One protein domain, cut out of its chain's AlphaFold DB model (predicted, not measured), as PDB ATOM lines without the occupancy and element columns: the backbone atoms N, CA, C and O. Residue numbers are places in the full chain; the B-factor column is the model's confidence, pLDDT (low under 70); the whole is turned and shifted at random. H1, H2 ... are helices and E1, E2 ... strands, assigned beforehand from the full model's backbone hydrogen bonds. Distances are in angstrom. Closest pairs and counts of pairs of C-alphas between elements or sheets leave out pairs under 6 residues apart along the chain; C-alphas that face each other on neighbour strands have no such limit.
ATOM      1  N   VAL A 299     -37.561  25.342  44.563       87.31
ATOM      2  CA  VAL A 299     -38.541  25.687  43.526       87.31
ATOM      3  C   VAL A 299     -39.628  24.628  43.489       87.31
ATOM      4  O   VAL A 299     -39.360  23.427  43.370       87.31
ATOM      5  N   ARG A 300     -40.882  25.074  43.556       86.00
ATOM      6  CA  ARG A 300     -42.050  24.207  43.435       86.00
ATOM      7  C   ARG A 300     -42.522  24.159  41.984       86.00
ATOM      8  O   ARG A 300     -42.905  25.177  41.418       86.00
ATOM      9  N   GLN A 301     -42.562  22.962  41.407       85.94
ATOM     10  CA  GLN A 301     -43.173  22.700  40.104       85.94
ATOM     11  C   GLN A 301     -44.328  21.713  40.303       85.94
ATOM     12  O   GLN A 301     -44.137  20.501  40.419       85.94
ATOM     13  N   GLY A 302     -45.546  22.252  40.402       86.56
ATOM     14  CA  GLY A 302     -46.754  21.476  40.684       86.56
ATOM     15  C   GLY A 302     -46.744  20.831  42.077       86.56
ATOM     16  O   GLY A 302     -46.729  21.519  43.103       86.56
ATOM     17  N   ASP A 303     -46.782  19.498  42.091       84.88
ATOM     18  CA  ASP A 303     -46.803  18.645  43.289       84.88
ATOM     19  C   ASP A 303     -45.391  18.246  43.765       84.88
ATOM     20  O   ASP A 303     -45.216  17.766  44.887       84.88
ATOM     21  N   THR A 304     -44.378  18.490  42.936       88.06
ATOM     22  CA  THR A 304     -42.971  18.184  43.207       88.06
ATOM     23  C   THR A 304     -42.173  19.454  43.471       88.06
ATOM     24  O   THR A 304     -42.364  20.484  42.826       88.06
ATOM     25  N   CYS A 305     -41.257  19.375  44.421       90.06
ATOM     26  CA  CYS A 305     -40.270  20.400  44.699       90.06
ATOM     27  C   CYS A 305     -38.879  19.937  44.296       90.06
ATOM     28  O   CYS A 305     -38.553  18.753  44.368       90.06
ATOM     29  N   TYR A 306     -38.044  20.909  43.958       90.25
ATOM     30  CA  TYR A 306     -36.648  20.717  43.610       90.25
ATOM     31  C   TYR A 306     -35.808  21.662  44.460       90.25
ATOM     32  O   TYR A 306     -36.112  22.849  44.540       90.25
ATOM     33  N   ARG A 307     -34.748  21.150  45.090       88.94
ATOM     34  CA  ARG A 307     -33.724  22.014  45.696       88.94
ATOM     35  C   ARG A 307     -32.819  22.530  44.598       88.94
ATOM     36  O   ARG A 307     -32.393  21.737  43.763       88.94
ATOM     37  N   ILE A 308     -32.504  23.811  44.605       87.50
ATOM     38  CA  ILE A 308     -31.545  24.347  43.646       87.50
ATOM     39  C   ILE A 308     -30.138  24.103  44.163       87.50
ATOM     40  O   ILE A 308     -29.820  24.389  45.315       87.50
ATOM     41  N   VAL A 309     -29.291  23.566  43.293       85.56
ATOM     42  CA  VAL A 309     -27.875  23.355  43.568       85.56
ATOM     43  C   VAL A 309     -27.075  24.195  42.584       85.56
ATOM     44  O   VAL A 309     -27.256  24.095  41.370       85.56
ATOM     45  N   LYS A 310     -26.164  25.015  43.106       84.81
ATOM     46  CA  LYS A 310     -25.205  25.771  42.295       84.81
ATOM     47  C   LYS A 310     -24.120  24.805  41.827       84.81
ATOM     48  O   LYS A 310     -23.244  24.427  42.602       84.81
ATOM     49  N   VAL A 311     -24.213  24.359  40.577       82.81
ATOM     50  CA  VAL A 311     -23.220  23.475  39.955       82.81
ATOM     51  C   VAL A 311     -22.529  24.291  38.878       82.81
ATOM     52  O   VAL A 311     -22.973  24.339  37.732       82.81
ATOM     53  N   GLY A 312     -21.465  24.985  39.281       80.81
ATOM     54  CA  GLY A 312     -20.668  25.792  38.370       80.81
ATOM     55  C   GLY A 312     -20.109  24.932  37.238       80.81
ATOM     56  O   GLY A 312     -19.500  23.887  37.467       80.81
ATOM     57  N   THR A 313     -20.319  25.377  36.006       82.38
ATOM     58  CA  THR A 313     -19.666  24.815  34.820       82.38
ATOM     59  C   THR A 313     -18.455  25.679  34.458       82.38
ATOM     60  O   THR A 313     -18.420  26.851  34.839       82.38
ATOM     61  N   PRO A 314     -17.480  25.175  33.675       85.56
ATOM     62  CA  PRO A 314     -16.348  25.989  33.217       85.56
ATOM     63  C   PRO A 314     -16.767  27.240  32.429       85.56
ATOM     64  O   PRO A 314     -16.009  28.198  32.338       85.56
ATOM     65  N   ILE A 315     -17.970  27.215  31.850       86.56
ATOM     66  CA  ILE A 315     -18.537  28.290  31.030       86.56
ATOM     67  C   ILE A 315     -19.360  29.260  31.891       86.56
ATOM     68  O   ILE A 315     -19.361  30.460  31.631       86.56
ATOM     69  N   ASN A 316     -20.047  28.761  32.922       82.69
ATOM     70  CA  ASN A 316     -20.822  29.578  33.851       82.69
ATOM     71  C   ASN A 316     -20.644  29.078  35.299       82.69
ATOM     72  O   ASN A 316     -21.255  28.066  35.669       82.69
ATOM     73  N   PRO A 317     -19.861  29.787  36.135       83.06
ATOM     74  CA  PRO A 317     -19.641  29.418  37.532       83.06
ATOM     75  C   PRO A 317     -20.878  29.643  38.418       83.06
ATOM     76  O   PRO A 317     -20.941  29.093  39.514       83.06
ATOM     77  N   TYR A 318     -21.870  30.399  37.939       81.06
ATOM     78  CA  TYR A 318     -23.119  30.703  38.644       81.06
ATOM     79  C   TYR A 318     -24.304  29.868  38.145       81.06
ATOM     80  O   TYR A 318     -25.454  30.212  38.400       81.06
ATOM     81  N   ALA A 319     -24.050  28.785  37.405       84.00
ATOM     82  CA  ALA A 319     -25.118  27.939  36.894       84.00
ATOM     83  C   ALA A 319     -25.869  27.226  38.034       84.00
ATOM     84  O   ALA A 319     -25.283  26.532  38.871       84.00
ATOM     85  N   GLU A 320     -27.189  27.378  38.027       84.56
ATOM     86  CA  GLU A 320     -28.111  26.706  38.934       84.56
ATOM     87  C   GLU A 320     -28.727  25.494  38.239       84.56
ATOM     88  O   GLU A 320     -29.212  25.586  37.112       84.56
ATOM     89  N   ASN A 321     -28.702  24.345  38.910       84.94
ATOM     90  CA  ASN A 321     -29.340  23.123  38.445       84.94
ATOM     91  C   ASN A 321     -30.385  22.657  39.458       84.94
ATOM     92  O   ASN A 321     -30.213  22.790  40.673       84.94
ATOM     93  N   LEU A 322     -31.472  22.084  38.943       86.88
ATOM     94  CA  LEU A 322     -32.493  21.458  39.772       86.88
ATOM     95  C   LEU A 322     -31.934  20.152  40.341       86.88
ATOM     96  O   LEU A 322     -31.459  19.285  39.608       86.88
ATOM     97  N   GLY A 323     -31.976  20.033  41.662       85.38
ATOM     98  CA  GLY A 323     -31.604  18.834  42.392       85.38
ATOM     99  C   GLY A 323     -32.655  17.732  42.275       85.38
ATOM    100  O   GLY A 323     -33.521  17.734  41.403       85.38
ATOM    101  N   PHE A 324     -32.585  16.760  43.180       89.38
ATOM    102  CA  PHE A 324     -33.497  15.621  43.157       89.38
ATOM    103  C   PHE A 324     -34.946  16.040  43.501       89.38
ATOM    104  O   PHE A 324     -35.133  16.803  44.456       89.38
ATOM    105  N   PRO A 325     -35.965  15.551  42.764       89.88
ATOM    106  CA  PRO A 325     -37.366  15.850  43.048       89.88
ATOM    107  C   PRO A 325     -37.819  15.231  44.372       89.88
ATOM    108  O   PRO A 325     -37.533  14.069  44.659       89.88
ATOM    109  N   PHE A 326     -38.597  15.974  45.149       87.38
ATOM    110  CA  PHE A 326     -39.280  15.462  46.336       87.38
ATOM    111  C   PHE A 326     -40.732  15.943  46.398       87.38
ATOM    112  O   PHE A 326     -41.083  16.984  45.844       87.38
ATOM    113  N   ASP A 327     -41.592  15.170  47.061       87.06
ATOM    114  CA  ASP A 327     -43.023  15.471  47.145       87.06
ATOM    115  C   ASP A 327     -43.277  16.700  48.031       87.06
ATOM    116  O   ASP A 327     -42.930  16.716  49.213       87.06
ATOM    117  N   CYS A 328     -43.956  17.699  47.473       84.31
ATOM    118  CA  CYS A 328     -44.348  18.938  48.147       84.31
ATOM    119  C   CYS A 328     -45.858  19.176  48.137       84.31
ATOM    120  O   CYS A 328     -46.322  20.223  48.587       84.31
ATOM    121  N   SER A 329     -46.652  18.227  47.636       80.06
ATOM    122  CA  SER A 329     -48.097  18.378  47.417       80.06
ATOM    123  C   SER A 329     -48.912  18.648  48.688       80.06
ATOM    124  O   SER A 329     -50.136  18.704  48.615       80.06
ATOM    125  N   GLY A 330     -48.293  18.703  49.873       80.38
ATOM    126  CA  GLY A 330     -48.958  18.859  51.169       80.38
ATOM    127  C   GLY A 330     -49.867  17.687  51.556       80.38
ATOM    128  O   GLY A 330     -50.293  17.608  52.695       80.38
ATOM    129  N   LYS A 331     -50.147  16.741  50.649       82.56
ATOM    130  CA  LYS A 331     -51.094  15.631  50.837       82.56
ATOM    131  C   LYS A 331     -50.717  14.733  52.018       82.56
ATOM    132  O   LYS A 331     -51.578  14.450  52.841       82.56
ATOM    133  N   LYS A 332     -49.438  14.353  52.140       82.44
ATOM    134  CA  LYS A 332     -48.935  13.563  53.281       82.44
ATOM    135  C   LYS A 332     -48.996  14.349  54.592       82.44
ATOM    136  O   LYS A 332     -49.554  13.861  55.561       82.44
ATOM    137  N   MET A 333     -48.525  15.596  54.587       82.31
ATOM    138  CA  MET A 333     -48.558  16.469  55.767       82.31
ATOM    139  C   MET A 333     -49.992  16.723  56.253       82.31
ATOM    140  O   MET A 333     -50.287  16.574  57.430       82.31
ATOM    141  N   ASN A 334     -50.912  17.041  55.344       84.31
ATOM    142  CA  ASN A 334     -52.322  17.253  55.661       84.31
ATOM    143  C   ASN A 334     -52.985  15.970  56.175       84.31
ATOM    144  O   ASN A 334     -53.848  16.033  57.047       84.31
ATOM    145  N   GLN A 335     -52.593  14.802  55.661       90.00
ATOM    146  CA  GLN A 335     -53.076  13.517  56.158       90.00
ATOM    147  C   GLN A 335     -52.585  13.245  57.583       90.00
ATOM    148  O   GLN A 335     -53.395  12.878  58.426       90.00
ATOM    149  N   GLU A 336     -51.305  13.475  57.869       87.50
ATOM    150  CA  GLU A 336     -50.730  13.322  59.211       87.50
ATOM    151  C   GLU A 336     -51.330  14.318  60.212       87.50
ATOM    152  O   GLU A 336     -51.632  13.945  61.341       87.50
ATOM    153  N   ILE A 337     -51.579  15.564  59.798       89.06
ATOM    154  CA  ILE A 337     -52.267  16.562  60.629       89.06
ATOM    155  C   ILE A 337     -53.691  16.098  60.943       89.06
ATOM    156  O   ILE A 337     -54.111  16.135  62.098       89.06
ATOM    157  N   ASN A 338     -54.432  15.626  59.938       91.25
ATOM    158  CA  ASN A 338     -55.785  15.118  60.145       91.25
ATOM    159  C   ASN A 338     -55.800  13.875  61.046       91.25
ATOM    160  O   ASN A 338     -56.669  13.772  61.910       91.25
ATOM    161  N   ASP A 339     -54.835  12.969  60.892       94.81
ATOM    162  CA  ASP A 339     -54.684  11.789  61.745       94.81
ATOM    163  C   ASP A 339     -54.333  12.178  63.190       94.81
ATOM    164  O   ASP A 339     -54.972  11.719  64.133       94.81
ATOM    165  N   ALA A 340     -53.407  13.120  63.383       91.62
ATOM    166  CA  ALA A 340     -53.056  13.643  64.700       91.62
ATOM    167  C   ALA A 340     -54.249  14.331  65.386       91.62
ATOM    168  O   ALA A 340     -54.498  14.105  66.574       91.62
ATOM    169  N   ILE A 341     -55.030  15.119  64.637       92.25
ATOM    170  CA  ILE A 341     -56.266  15.742  65.126       92.25
ATOM    171  C   ILE A 341     -57.273  14.658  65.527       92.25
ATOM    172  O   ILE A 341     -57.826  14.716  66.627       92.25
ATOM    173  N   GLN A 342     -57.488  13.636  64.694       93.25
ATOM    174  CA  GLN A 342     -58.400  12.532  65.005       93.25
ATOM    175  C   GLN A 342     -57.937  11.716  66.217       93.25
ATOM    176  O   GLN A 342     -58.744  11.404  67.093       93.25
ATOM    177  N   ALA A 343     -56.643  11.422  66.328       92.56
ATOM    178  CA  ALA A 343     -56.055  10.747  67.479       92.56
ATOM    179  C   ALA A 343     -56.254  11.561  68.768       92.56
ATOM    180  O   ALA A 343     -56.617  11.007  69.813       92.56
ATOM    181  N   GLN A 344     -56.091  12.884  68.695       89.56
ATOM    182  CA  GLN A 344     -56.344  13.781  69.818       89.56
ATOM    183  C   GLN A 344     -57.836  13.828  70.181       89.56
ATOM    184  O   GLN A 344     -58.172  13.736  71.364       89.56
ATOM    185  N   LEU A 345     -58.738  13.907  69.197       89.44
ATOM    186  CA  LEU A 345     -60.187  13.865  69.419       89.44
ATOM    187  C   LEU A 345     -60.612  12.550  70.078       89.44
ATOM    188  O   LEU A 345     -61.320  12.581  71.082       89.44
TER     189      LEU A 345
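AT A GLANCE: This is residues 299 to 345 of the 355 residues of an uncharacterized protein of Shewanella oneidensis (strain MR-1) (UniProt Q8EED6). A long two-strand hairpin, E2 and E3, with the short strand E1 folded back along E2 as a third strand, makes a narrow sheet, and from the end of E3 the helix H1 sticks out with residues 332 to 345 free of the rest. The loop between E2 and E3 lies at the far end of this rod from H1. The printed part has 47 residues, with three named strands and then one named helix along the chain; the sheet runs E1, E2, E3, antiparallel throughout, and the class is mixed, helices and strands. The whole is extended, with a radius of gyration of the C-alphas of 17.3 A and spans of 58 by 17 by 11 A.

IN THESE COORDINATES: E2 is residues 304 to 310, 19.3 A from first to last C-alpha. E3, residues 320 to 327, is 20.4 A long and bends by 56 degrees at residue 324. E1, residues 299 to 301, is 6.5 A long and begins with C-alpha 299 at (-38.541, 25.687, 43.526). H1, residues 331 to 345, is 20.8 A long and ends with C-alpha 345 at (-60.187, 13.865, 69.419).

HOW THE PARTS SIT: E1, E2 and E3 form a meander, each strand the antiparallel neighbour of the one before. E2 is the inner strand. E2 and E3 are a hairpin at 152 degrees between directions, with N 305 and O 326 at 2.8 A and N 323 and O 307 at 2.7 A, within hydrogen-bond range. E1 and E2 are a hairpin at 143 degrees, with N 299 and O 306 within hydrogen-bond range at 2.9 A. H1 is not on the sheet, with 0 pairs of C-alphas within 10 A, and it is apart from E1 and E2. In H1 every O i to N i+4 pair is within hydrogen-bond range.

THE WHOLE: The two C-alphas farthest apart, those of Ile 315 and Leu 345, are 58.5 A from each other. Without residues 332 to 345, the body spans 40 by 12 by 7 A. The printed part has no cut and no long link; the links E1 to E2 and E3 to H1 are tight. The mean pLDDT of the printed part is 86.6, and no printed residue is under 70.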